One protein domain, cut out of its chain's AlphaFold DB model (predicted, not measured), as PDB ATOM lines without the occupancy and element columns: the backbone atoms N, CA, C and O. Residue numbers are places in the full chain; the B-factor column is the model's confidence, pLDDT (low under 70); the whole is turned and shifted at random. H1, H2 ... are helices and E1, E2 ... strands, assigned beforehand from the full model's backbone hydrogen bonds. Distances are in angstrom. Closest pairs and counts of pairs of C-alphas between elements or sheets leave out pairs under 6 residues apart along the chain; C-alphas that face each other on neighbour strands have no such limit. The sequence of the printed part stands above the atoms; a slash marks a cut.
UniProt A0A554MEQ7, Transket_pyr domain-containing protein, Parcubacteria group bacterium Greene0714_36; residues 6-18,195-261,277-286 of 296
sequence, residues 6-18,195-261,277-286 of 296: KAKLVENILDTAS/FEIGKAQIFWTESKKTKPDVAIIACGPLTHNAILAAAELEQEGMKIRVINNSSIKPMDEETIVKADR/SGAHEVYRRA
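This is residues 6 to 18, 195 to 261 and 277 to 286 of the 296 residues of the protein "Transket_pyr domain-containing protein" of Parcubacteria group bacterium Greene0714_36 (UniProt A0A554MEQ7). A small sheet of three strands, E1, E3 and E2, is covered on one face by the long helix H1, which runs along its strands. Short H2 only grazes the sheet, H3 packs crosswise on H1 away from the sheet, and a chain stretch with no named element, residues 6 to 18, opens the printed part. The printed part has 90 residues with three named helices and four named strands, in the order E1 E2 H1 E3 E4 H2 H3; the sheet is mixed, in the order E1, E3, E2, and the class is mixed, helices and strands. The whole is compact, with a radius of gyration of the C-alphas of 13.2 A and spans of 34 by 33 by 25 A.

After residues 6 to 18, look past the cut for the sheet: E1, residues 201 to 205, E3, residues 240 to 244, and E2, residues 214 to 218, with E1 and E2 as its edge strands. E1 and E3 are antiparallel at 163 degrees, and N 203 and O 242 are within hydrogen-bond range at 2.9 A. E3 and E2 are parallel at 20 degrees, and N 216 and O 241 are within range at 2.8 A. H1, residues 222 to 235, is on the sheet at a height over the sheet of 8.4 A, over E3 and along the strands at 10 degrees on the local plane; this gives two layers, a helix on one face of a sheet. The closest C-alphas of H1 and E3 are those of Ala 230 and Ile 240, 5.6 A apart. E2, H1 and E3 form a strand-helix-strand unit, two parallel neighbour strands with a helix between them, and its crossover is right-handed. E3 runs on into E4, residues 247 to 249, across a break of 2 residues at 70 degrees; E4 pairs with no named strand. H2, residues 253 to 259, only grazes the sheet with residues 255 to 259; its closest C-alphas to E2 are those of Ala 259 and Ala 215, 6.3 A apart. H3, residues 277 to 285, is not on the sheet and touches H1, which meets it with residues 229 to 233 alone; the closest C-alphas are those of Ala 229 and Val 282, 7.4 A apart, at a steep tilt of 59 degrees, opposite ways. In H2 and H3 every O i to N i+4 pair is within hydrogen-bond range; in H1, 9 of 10 are.

Find C-alpha 201 at (167.990, 285.978, 209.763), where E1 begins its 11.0 A. E2 spans 12.8 A and E3 13.4 A. From C-alpha 222 at (177.286, 282.787, 219.961), H1 runs 20.6 A to C-alpha 235. E4 measures 5.4 A and H2 9.7 A. H3 ends, after 12.7 A, at C-alpha 285 at (191.684, 289.329, 221.631).

The two C-alphas farthest apart are those of Ser 18 and Arg 261, at 36.0 A. Residues 19 to 194 are not printed, and C-alphas 18 and 195 are 24.2 A apart across that cut; residues 262 to 276 are not printed either, and C-alphas 261 and 277 are 21.4 A apart. Of the links that are printed whole, E1 to E2 is short, with 8 residues, and the others are tight. The mean pLDDT of the printed part is 84.2; residues 206 to 210, 260 to 261 and 277 to 286 are under 70, and the mean in H3 is 32.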
ATOM      1  N   LYS A   6     165.150 295.354 209.367       91.56
ATOM      2  CA  LYS A   6     164.129 294.298 209.295       91.56
ATOM      3  C   LYS A   6     164.224 293.283 210.437       91.56
ATOM      4  O   LYS A   6     163.232 292.619 210.718       91.56
ATOM      5  N   ALA A   7     165.388 293.155 211.077       94.06
ATOM      6  CA  ALA A   7     165.581 292.254 212.210       94.06
ATOM      7  C   ALA A   7     164.980 292.814 213.512       94.06
ATOM      8  O   ALA A   7     164.711 292.043 214.430       94.06
ATOM      9  N   LYS A   8     164.717 294.131 213.575       96.00
ATOM     10  CA  LYS A   8     164.112 294.813 214.735       96.00
ATOM     11  C   LYS A   8     164.807 294.446 216.055       96.00
ATOM     12  O   LYS A   8     164.157 294.034 217.012       96.00
ATOM     13  N   LEU A   9     166.136 294.500 216.056       96.88
ATOM     14  CA  LEU A   9     166.965 294.235 217.232       96.88
ATOM     15  C   LEU A   9     167.019 295.478 218.127       96.88
ATOM     16  O   LEU A   9     166.677 296.573 217.682       96.88
ATOM     17  N   VAL A  10     167.452 295.304 219.372       96.62
ATOM     18  CA  VAL A  10     167.665 296.427 220.297       96.62
ATOM     19  C   VAL A  10     168.758 297.377 219.788       96.62
ATOM     20  O   VAL A  10     169.711 296.956 219.129       96.62
ATOM     21  N   GLU A  11     168.633 298.667 220.094       92.38
ATOM     22  CA  GLU A  11     169.579 299.692 219.624       92.38
ATOM     23  C   GLU A  11     170.919 299.643 220.372       92.38
ATOM     24  O   GLU A  11     171.968 299.878 219.778       92.38
ATOM     25  N   ASN A  12     170.907 299.259 221.650       93.75
ATOM     26  CA  ASN A  12     172.089 299.140 222.508       93.75
ATOM     27  C   ASN A  12     172.829 297.794 222.358       93.75
ATOM     28  O   ASN A  12     173.552 297.383 223.257       93.75
ATOM     29  N   ILE A  13     172.681 297.089 221.230       95.12
ATOM     30  CA  ILE A  13     173.219 295.726 221.032       95.12
ATOM     31  C   ILE A  13     174.745 295.598 221.179       95.12
ATOM     32  O   ILE A  13     175.244 294.501 221.430       95.12
ATOM     33  N   LEU A  14     175.490 296.695 221.009       95.12
ATOM     34  CA  LEU A  14     176.946 296.729 221.191       95.12
ATOM     35  C   LEU A  14     177.369 297.073 222.624       95.12
ATOM     36  O   LEU A  14     178.519 296.848 222.986       95.12
ATOM     37  N   ASP A  15     176.460 297.605 223.441       94.62
ATOM     38  CA  ASP A  15     176.728 297.919 224.839       94.62
ATOM     39  C   ASP A  15     176.431 296.696 225.711       94.62
ATOM     40  O   ASP A  15     175.334 296.495 226.232       94.62
ATOM     41  N   THR A  16     177.445 295.846 225.868       91.38
ATOM     42  CA  THR A  16     177.329 294.594 226.624       91.38
ATOM     43  C   THR A  16     176.967 294.798 228.093       91.38
ATOM     44  O   THR A  16     176.479 293.859 228.718       91.38
ATOM     45  N   ALA A  17     177.218 295.985 228.657       92.00
ATOM     46  CA  ALA A  17     176.951 296.279 230.060       92.00
ATOM     47  C   ALA A  17     175.472 296.602 230.321       92.00
ATOM     48  O   ALA A  17     174.969 296.285 231.398       92.00
ATOM     49  N   SER A  18     174.771 297.200 229.351       94.25
ATOM     50  CA  SER A  18     173.351 297.552 229.490       94.25
ATOM     51  C   SER A  18     172.385 296.491 228.963       94.25
ATOM     52  O   SER A  18     171.187 296.567 229.245       94.25
ATOM     53  N   PHE A 195     160.453 285.723 213.310       95.81
ATOM     54  CA  PHE A 195     160.987 284.364 213.395       95.81
ATOM     55  C   PHE A 195     160.145 283.429 212.524       95.81
ATOM     56  O   PHE A 195     158.917 283.502 212.558       95.81
ATOM     57  N   GLU A 196     160.809 282.559 211.768       96.56
ATOM     58  CA  GLU A 196     160.180 281.527 210.948       96.56
ATOM     59  C   GLU A 196     161.070 280.282 210.935       96.56
ATOM     60  O   GLU A 196     162.297 280.358 210.856       96.56
ATOM     61  N   ILE A 197     160.441 279.116 211.021       96.62
ATOM     62  CA  ILE A 197     161.133 277.829 211.021       96.62
ATOM     63  C   ILE A 197     161.806 277.597 209.670       96.62
ATOM     64  O   ILE A 197     161.197 277.786 208.623       96.62
ATOM     65  N   GLY A 198     163.065 277.156 209.689       96.62
ATOM     66  CA  GLY A 198     163.828 276.922 208.464       96.62
ATOM     67  C   GLY A 198     164.304 278.189 207.752       96.62
ATOM     68  O   GLY A 198     164.843 278.069 206.655       96.62
ATOM     69  N   LYS A 199     164.134 279.382 208.343       97.38
ATOM     70  CA  LYS A 199     164.631 280.650 207.792       97.38
ATOM     71  C   LYS A 199     165.744 281.234 208.648       97.38
ATOM     72  O   LYS A 199     165.605 281.366 209.861       97.38
ATOM     73  N   ALA A 200     166.841 281.617 208.004       95.81
ATOM     74  CA  ALA A 200     167.942 282.310 208.654       95.81
ATOM     75  C   ALA A 200     167.711 283.827 208.620       95.81
ATOM     76  O   ALA A 200     167.139 284.375 207.675       95.81
ATOM     77  N   GLN A 201     168.185 284.536 209.641       95.94
ATOM     78  CA  GLN A 201     167.990 285.978 209.763       95.94
ATOM     79  C   GLN A 201     169.317 286.714 209.604       95.94
ATOM     80  O   GLN A 201     170.293 286.437 210.294       95.94
ATOM     81  N   ILE A 202     169.347 287.714 208.727       94.75
ATOM     82  CA  ILE A 202     170.493 288.621 208.619       94.75
ATOM     83  C   ILE A 202     170.353 289.681 209.712       94.75
ATOM     84  O   ILE A 202     169.451 290.515 209.633       94.75
ATOM     85  N   PHE A 203     171.233 289.664 210.709       95.38
ATOM     86  CA  PHE A 203     171.216 290.611 211.831       95.38
ATOM     87  C   PHE A 203     172.122 291.817 211.595       95.38
ATOM     88  O   PHE A 203     171.761 292.938 211.954       95.38
ATOM     89  N   TRP A 204     173.240 291.608 210.902       93.06
ATOM     90  CA  TRP A 204     174.232 292.641 210.617       93.06
ATOM     91  C   TRP A 204     174.571 292.666 209.127       93.06
ATOM     92  O   TRP A 204     174.855 291.617 208.543       93.06
ATOM     93  N   THR A 205     174.516 293.839 208.496       85.94
ATOM     94  CA  THR A 205     174.917 294.051 207.100       85.94
ATOM     95  C   THR A 205     175.182 295.535 206.821       85.94
ATOM     96  O   THR A 205     174.300 296.373 206.986       85.94
ATOM     97  N   GLU A 206     176.369 295.848 206.294       68.56
ATOM     98  CA  GLU A 206     176.819 297.224 206.013       68.56
ATOM     99  C   GLU A 206     175.928 297.983 205.001       68.56
ATOM    100  O   GLU A 206     175.641 299.167 205.161       68.56
ATOM    101  N   SER A 207     175.430 297.304 203.958       59.28
ATOM    102  CA  SER A 207     174.458 297.853 203.000       59.28
ATOM    103  C   SER A 207     173.853 296.744 202.133       59.28
ATOM    104  O   SER A 207     174.498 295.737 201.849       59.28
ATOM    105  N   LYS A 208     172.619 296.929 201.636       57.09
ATOM    106  CA  LYS A 208     171.997 296.018 200.648       57.09
ATOM    107  C   LYS A 208     172.715 296.021 199.290       57.09
ATOM    108  O   LYS A 208     172.457 295.141 198.474       57.09
ATOM    109  N   LYS A 209     173.549 297.034 199.025       57.09
ATOM    110  CA  LYS A 209     174.150 297.291 197.706       57.09
ATOM    111  C   LYS A 209     175.590 296.788 197.572       57.09
ATOM    112  O   LYS A 209     176.068 296.659 196.450       57.09
ATOM    113  N   THR A 210     176.275 296.493 198.676       66.31
ATOM    114  CA  THR A 210     177.669 296.025 198.682       66.31
ATOM    115  C   THR A 210     177.751 294.571 199.141       66.31
ATOM    116  O   THR A 210     176.960 294.104 199.960       66.31
ATOM    117  N   LYS A 211     178.685 293.812 198.562       76.06
ATOM    118  CA  LYS A 211     178.942 292.427 198.971       76.06
ATOM    119  C   LYS A 211     179.803 292.419 200.241       76.06
ATOM    120  O   LYS A 211     180.736 293.222 200.293       76.06
ATOM    121  N   PRO A 212     179.527 291.535 201.218       83.19
ATOM    122  CA  PRO A 212     180.425 291.354 202.350       83.19
ATOM    123  C   PRO A 212     181.725 290.675 201.893       83.19
ATOM    124  O   PRO A 212     181.708 289.837 200.988       83.19
ATOM    125  N   ASP A 213     182.835 291.012 202.542       86.69
ATOM    126  CA  ASP A 213     184.100 290.285 202.438       86.69
ATOM    127  C   ASP A 213     184.011 288.931 203.162       86.69
ATOM    128  O   ASP A 213     184.603 287.942 202.716       86.69
ATOM    129  N   VAL A 214     183.256 288.892 204.269       89.12
ATOM    130  CA  VAL A 214     183.063 287.719 205.132       89.12
ATOM    131  C   VAL A 214     181.611 287.638 205.614       89.12
ATOM    132  O   VAL A 214     181.030 288.629 206.055       89.12
ATOM    133  N   ALA A 215     181.036 286.436 205.573       91.75
ATOM    134  CA  ALA A 215     179.773 286.118 206.233       91.75
ATOM    135  C   ALA A 215     180.039 285.218 207.449       91.75
ATOM    136  O   ALA A 215     180.624 284.145 207.311       91.75
ATOM    137  N   ILE A 216     179.603 285.655 208.628       94.75
ATOM    138  CA  ILE A 216     179.636 284.889 209.873       94.75
ATOM    139  C   ILE A 216     178.253 284.274 210.073       94.75
ATOM    140  O   ILE A 216     177.260 284.989 210.218       94.75
ATOM    141  N   ILE A 217     178.189 282.945 210.067       96.50
ATOM    142  CA  ILE A 217     176.966 282.186 210.331       96.50
ATOM    143  C   ILE A 217     177.085 281.633 211.743       96.50
ATOM    144  O   ILE A 217     177.987 280.848 212.034       96.50
ATOM    145  N   ALA A 218     176.190 282.068 212.617       97.12
ATOM    146  CA  ALA A 218     176.161 281.667 214.012       97.12
ATOM    147  C   ALA A 218     174.771 281.148 214.382       97.12
ATOM    148  O   ALA A 218     173.787 281.385 213.686       97.12
ATOM    149  N   CYS A 219     174.701 280.410 215.478       96.81
ATOM    150  CA  CYS A 219     173.453 280.003 216.103       96.81
ATOM    151  C   CYS A 219     173.650 280.001 217.615       96.81
ATOM    152  O   CYS A 219     174.786 280.036 218.110       96.81
ATOM    153  N   GLY A 220     172.552 279.952 218.364       96.50
ATOM    154  CA  GLY A 220     172.661 280.012 219.810       96.50
ATOM    155  C   GLY A 220     173.202 281.360 220.312       96.50
ATOM    156  O   GLY A 220     173.346 282.320 219.540       96.50
ATOM    157  N   PRO A 221     173.580 281.421 221.596       95.12
ATOM    158  CA  PRO A 221     174.152 282.620 222.215       95.12
ATOM    159  C   PRO A 221     175.421 283.162 221.535       95.12
ATOM    160  O   PRO A 221     175.770 284.329 221.698       95.12
ATOM    161  N   LEU A 222     176.117 282.345 220.732       95.81
ATOM    162  CA  LEU A 222     177.286 282.787 219.961       95.81
ATOM    163  C   LEU A 222     176.945 283.839 218.897       95.81
ATOM    164  O   LEU A 222     177.835 284.556 218.446       95.81
ATOM    165  N   THR A 223     175.675 283.979 218.526       97.88
ATOM    166  CA  THR A 223     175.221 284.972 217.546       97.88
ATOM    167  C   THR A 223     175.505 286.407 217.989       97.88
ATOM    168  O   THR A 223     175.889 287.231 217.164       97.88
ATOM    169  N   HIS A 224     175.395 286.711 219.285       97.69
ATOM    170  CA  HIS A 224     175.749 288.038 219.797       97.69
ATOM    171  C   HIS A 224     177.258 288.300 219.705       97.69
ATOM    172  O   HIS A 224     177.672 289.347 219.217       97.69
ATOM    173  N   ASN A 225     178.091 287.305 220.027       97.19
ATOM    174  CA  ASN A 225     179.546 287.404 219.847       97.19
ATOM    175  C   ASN A 225     179.933 287.649 218.380       97.19
ATOM    176  O   ASN A 225     180.854 288.410 218.101       97.19
ATOM    177  N   ALA A 226     179.213 287.042 217.431       97.50
ATOM    178  CA  ALA A 226     179.419 287.301 216.008       97.50
ATOM    179  C   ALA A 226     179.107 288.758 215.623       97.50
ATOM    180  O   ALA A 226     179.790 289.315 214.766       97.50
ATOM    181  N   ILE A 227     178.113 289.385 216.263       96.88
ATOM    182  CA  ILE A 227     177.782 290.807 216.082       96.88
ATOM    183  C   ILE A 227     178.893 291.704 216.639       96.88
ATOM    184  O   ILE A 227     179.314 292.630 215.950       96.88
ATOM    185  N   LEU A 228     179.407 291.405 217.836       96.56
ATOM    186  CA  LEU A 228     180.531 292.150 218.417       96.56
ATOM    187  C   LEU A 228     181.780 292.056 217.530       96.56
ATOM    188  O   LEU A 228     182.368 293.074 217.176       96.56
ATOM    189  N   ALA A 229     182.118 290.846 217.074       95.88
ATOM    190  CA  ALA A 229     183.231 290.635 216.155       95.88
ATOM    191  C   ALA A 229     183.035 291.385 214.826       95.88
ATOM    192  O   ALA A 229     183.990 291.931 214.282       95.88
ATOM    193  N   ALA A 230     181.807 291.440 214.297       93.88
ATOM    194  CA  ALA A 230     181.513 292.208 213.090       93.88
ATOM    195  C   ALA A 230     181.750 293.711 213.284       93.88
ATOM    196  O   ALA A 230     182.350 294.340 212.415       93.88
ATOM    197  N   ALA A 231     181.336 294.264 214.428       93.44
ATOM    198  CA  ALA A 231     181.552 295.668 214.760       93.44
ATOM    199  C   ALA A 231     183.045 296.019 214.880       93.44
ATOM    200  O   ALA A 231     183.455 297.079 214.414       93.44
ATOM    201  N   GLU A 232     183.858 295.134 215.464       94.00
ATOM    202  CA  GLU A 232     185.315 295.312 215.556       94.00
ATOM    203  C   GLU A 232     185.993 295.220 214.179       94.00
ATOM    204  O   GLU A 232     186.767 296.096 213.802       94.00
ATOM    205  N   LEU A 233     185.664 294.201 213.380       91.56
ATOM    206  CA  LEU A 233     186.273 293.986 212.060       91.56
ATOM    207  C   LEU A 233     185.921 295.095 211.052       91.56
ATOM    208  O   LEU A 233     186.717 295.399 210.163       91.56
ATOM    209  N   GLU A 234     184.751 295.725 211.179       89.81
ATOM    210  CA  GLU A 234     184.386 296.881 210.352       89.81
ATOM    211  C   GLU A 234     185.238 298.121 210.651       89.81
ATOM    212  O   GLU A 234     185.510 298.898 209.734       89.81
ATOM    213  N   GLN A 235     185.741 298.283 211.881       90.56
ATOM    214  CA  GLN A 235     186.706 299.345 212.202       90.56
ATOM    215  C   GLN A 235     188.036 299.146 211.459       90.56
ATOM    216  O   GLN A 235     188.741 300.114 211.180       90.56
ATOM    217  N   GLU A 236     188.350 297.909 211.067       90.88
ATOM    218  CA  GLU A 236     189.497 297.560 210.219       90.88
ATOM    219  C   GLU A 236     189.182 297.650 208.709       90.88
ATOM    220  O   GLU A 236     190.002 297.274 207.867       90.88
ATOM    221  N   GLY A 237     187.995 298.144 208.337       88.19
ATOM    222  CA  GLY A 237     187.573 298.327 206.946       88.19
ATOM    223  C   GLY A 237     187.102 297.048 206.245       88.19
ATOM    224  O   GLY A 237     187.046 297.021 205.012       88.19
ATOM    225  N   MET A 238     186.780 295.984 206.991       87.44
ATOM    226  CA  MET A 238     186.211 294.750 206.437       87.44
ATOM    227  C   MET A 238     184.687 294.796 206.408       87.44
ATOM    228  O   MET A 238     184.051 295.148 207.391       87.44
ATOM    229  N   LYS A 239     184.080 294.347 205.307       88.06
ATOM    230  CA  LYS A 239     182.620 294.300 205.169       88.06
ATOM    231  C   LYS A 239     182.086 292.988 205.711       88.06
ATOM    232  O   LYS A 239     182.267 291.941 205.082       88.06
ATOM    233  N   ILE A 240     181.406 293.026 206.851       90.44
ATOM    234  CA  ILE A 240     180.938 291.814 207.524       90.44
ATOM    235  C   ILE A 240     179.424 291.654 207.376       90.44
ATOM    236  O   ILE A 240     178.649 292.611 207.355       90.44
ATOM    237  N   ARG A 241     178.981 290.401 207.273       92.25
ATOM    238  CA  ARG A 241     177.577 290.019 207.435       92.25
ATOM    239  C   ARG A 241     177.451 289.019 208.571       92.25
ATOM    240  O   ARG A 241     178.195 288.047 208.587       92.25
ATOM    241  N   VAL A 242     176.472 289.205 209.453       95.50
ATOM    242  CA  VAL A 242     176.141 288.225 210.501       95.50
ATOM    243  C   VAL A 242     174.763 287.636 210.244       95.50
ATOM    244  O   VAL A 242     173.788 288.370 210.051       95.50
ATOM    245  N   ILE A 243     174.702 286.307 210.235       96.19
ATOM    246  CA  ILE A 243     173.498 285.515 209.995       96.19
ATOM    247  C   ILE A 243     173.222 284.658 211.230       96.19
ATOM    248  O   ILE A 243     174.062 283.842 211.611       96.19
ATOM    249  N   ASN A 244     172.038 284.823 211.819       98.00
ATOM    250  CA  ASN A 244     171.486 283.890 212.795       98.00
ATOM    251  C   ASN A 244     170.844 282.713 212.062       98.00
ATOM    252  O   ASN A 244     169.864 282.887 211.336       98.00
ATOM    253  N   ASN A 245     171.391 281.519 212.255       97.50
ATOM    254  CA  ASN A 245     170.853 280.266 211.747       97.50
ATOM    255  C   ASN A 245     170.356 279.408 212.919       97.50
ATOM    256  O   ASN A 245     170.921 278.356 213.226       97.50
ATOM    257  N   SER A 246     169.306 279.874 213.595       97.62
ATOM    258  CA  SER A 246     168.701 279.155 214.720       97.62
ATOM    259  C   SER A 246     168.044 277.840 214.289       97.62
ATOM    260  O   SER A 246     168.002 276.901 215.080       97.62
ATOM    261  N   SER A 247     167.622 277.715 213.027       98.06
ATOM    262  CA  SER A 247     167.205 276.454 212.404       98.06
ATOM    263  C   SER A 247     168.406 275.720 211.794       98.06
ATOM    264  O   SER A 247     168.829 275.986 210.671       98.06
ATOM    265  N   ILE A 248     168.992 274.787 212.548       98.12
ATOM    266  CA  ILE A 248     170.136 273.972 212.101       98.12
ATOM    267  C   ILE A 248     169.667 272.893 211.115       98.12
ATOM    268  O   ILE A 248     170.384 272.543 210.176       98.12
ATOM    269  N   LYS A 249     168.458 272.363 211.332       98.19
ATOM    270  CA  LYS A 249     167.789 271.417 210.437       98.19
ATOM    271  C   LYS A 249     166.269 271.628 210.515       98.19
ATOM    272  O   LYS A 249     165.715 271.422 211.590       98.19
ATOM    273  N   PRO A 250     165.579 271.981 209.419       97.00
ATOM    274  CA  PRO A 250     166.121 272.313 208.100       97.00
ATOM    275  C   PRO A 250     166.933 273.614 208.133       97.00
ATOM    276  O   PRO A 250     166.641 274.509 208.922       97.00
ATOM    277  N   MET A 251     167.957 273.699 207.292       95.00
ATOM    278  CA  MET A 251     168.814 274.878 207.178       95.00
ATOM    279  C   MET A 251     168.325 275.772 206.035       95.00
ATOM    280  O   MET A 251     167.879 275.260 205.010       95.00
ATOM    281  N   ASP A 252     168.443 277.092 206.181       96.31
ATOM    282  CA  ASP A 252     168.122 278.038 205.105       96.31
ATOM    283  C   ASP A 252     169.268 278.120 204.085       96.31
ATOM    284  O   ASP A 252     170.079 279.054 204.078       96.31
ATOM    285  N   GLU A 253     169.355 277.102 203.230       93.19
ATOM    286  CA  GLU A 253     170.380 277.011 202.189       93.19
ATOM    287  C   GLU A 253     170.340 278.217 201.247       93.19
ATOM    288  O   GLU A 253     171.386 278.724 200.846       93.19
ATOM    289  N   GLU A 254     169.149 278.731 200.931       91.50
ATOM    290  CA  GLU A 254     168.992 279.860 200.021       91.50
ATOM    291  C   GLU A 254     169.650 281.126 200.584       91.50
ATOM    292  O   GLU A 254     170.436 281.780 199.890       91.50
ATOM    293  N   THR A 255     169.361 281.481 201.839       90.12
ATOM    294  CA  THR A 255     169.957 282.657 202.488       90.12
ATOM    295  C   THR A 255     171.464 282.488 202.678       90.12
ATOM    296  O   THR A 255     172.221 283.431 202.417       90.12
ATOM    297  N   ILE A 256     171.914 281.298 203.084       89.06
ATOM    298  CA  ILE A 256     173.332 281.004 203.336       89.06
ATOM    299  C   ILE A 256     174.143 281.021 202.038       89.06
ATOM    300  O   ILE A 256     175.160 281.710 201.960       89.06
ATOM    301  N   VAL A 257     173.678 280.355 200.981       88.25
ATOM    302  CA  VAL A 257     174.351 280.368 199.675       88.25
ATOM    303  C   VAL A 257     174.316 281.766 199.068       88.25
ATOM    304  O   VAL A 257     175.297 282.208 198.487       88.25
ATOM    305  N   LYS A 258     173.242 282.549 199.247       85.06
ATOM    306  CA  LYS A 258     173.239 283.962 198.821       85.06
ATOM    307  C   LYS A 258     174.233 284.831 199.599       85.06
ATOM    308  O   LYS A 258     174.581 285.911 199.107       85.06
ATOM    309  N   ALA A 259     174.669 284.406 200.783       80.75
ATOM    310  CA  ALA A 259     175.732 285.072 201.523       80.75
ATOM    311  C   ALA A 259     177.119 284.799 200.917       80.75
ATOM    312  O   ALA A 259     177.958 285.699 200.949       80.75
ATOM    313  N   ASP A 260     177.328 283.631 200.294       66.88
ATOM    314  CA  ASP A 260     178.537 283.294 199.538       66.88
ATOM    315  C   ASP A 260     178.374 283.618 198.044       66.88
ATOM    316  O   ASP A 260     177.716 282.925 197.271       66.88
ATOM    317  N   ARG A 261     178.958 284.729 197.591       55.09
ATOM    318  CA  ARG A 261     178.951 285.093 196.161       55.09
ATOM    319  C   ARG A 261     180.323 285.507 195.657       55.09
ATOM    320  O   ARG A 261     180.439 286.497 194.915       55.09
ATOM    321  N   SER A 277     194.559 285.967 208.701       36.31
ATOM    322  CA  SER A 277     195.357 286.002 209.934       36.31
ATOM    323  C   SER A 277     194.828 287.022 210.948       36.31
ATOM    324  O   SER A 277     194.847 286.730 212.138       36.31
ATOM    325  N   GLY A 278     194.281 288.156 210.489       32.94
ATOM    326  CA  GLY A 278     193.683 289.179 211.360       32.94
ATOM    327  C   GLY A 278     192.408 288.694 212.059       32.94
ATOM    328  O   GLY A 278     192.293 288.795 213.274       32.94
ATOM    329  N   ALA A 279     191.503 288.033 211.329       34.41
ATOM    330  CA  ALA A 279     190.269 287.479 211.900       34.41
ATOM    331  C   ALA A 279     190.528 286.409 212.985       34.41
ATOM    332  O   ALA A 279     189.792 286.314 213.967       34.41
ATOM    333  N   HIS A 280     191.603 285.626 212.843       29.56
ATOM    334  CA  HIS A 280     192.032 284.660 213.860       29.56
ATOM    335  C   HIS A 280     192.618 285.339 215.115       29.56
ATOM    336  O   HIS A 280     192.574 284.772 216.208       29.56
ATOM    337  N   GLU A 281     193.169 286.546 214.968       29.61
ATOM    338  CA  GLU A 281     193.757 287.328 216.054       29.61
ATOM    339  C   GLU A 281     192.700 288.129 216.831       29.61
ATOM    340  O   GLU A 281     192.764 288.174 218.059       29.61
ATOM    341  N   VAL A 282     191.661 288.636 216.159       35.81
ATOM    342  CA  VAL A 282     190.480 289.257 216.795       35.81
ATOM    343  C   VAL A 282     189.744 288.248 217.689       35.81
ATOM    344  O   VAL A 282     189.480 288.528 218.858       35.81
ATOM    345  N   TYR A 283     189.566 287.001 217.228       28.75
ATOM    346  CA  TYR A 283     189.008 285.918 218.060       28.75
ATOM    347  C   TYR A 283     189.874 285.592 219.295       28.75
ATOM    348  O   TYR A 283     189.367 285.149 220.326       28.75
ATOM    349  N   ARG A 284     191.196 285.821 219.230       30.36
ATOM    350  CA  ARG A 284     192.105 285.679 220.384       30.36
ATOM    351  C   ARG A 284     192.073 286.880 221.333       30.36
ATOM    352  O   ARG A 284     192.373 286.687 222.512       30.36
ATOM    353  N   ARG A 285     191.743 288.081 220.845       33.72
ATOM    354  CA  ARG A 285     191.684 289.329 221.631       33.72
ATOM    355  C   ARG A 285     190.387 289.487 222.426       33.72
ATOM    356  O   ARG A 285     190.436 290.097 223.486       33.72
ATOM    357  N   ALA A 286     189.303 288.806 222.048       32.31
ATOM    358  CA  ALA A 286     188.075 288.667 222.851       32.31
ATOM    359  C   ALA A 286     188.240 287.823 224.149       32.31
ATOM    360  O   ALA A 286     187.282 287.255 224.675       32.31
TER     361      ALA A 286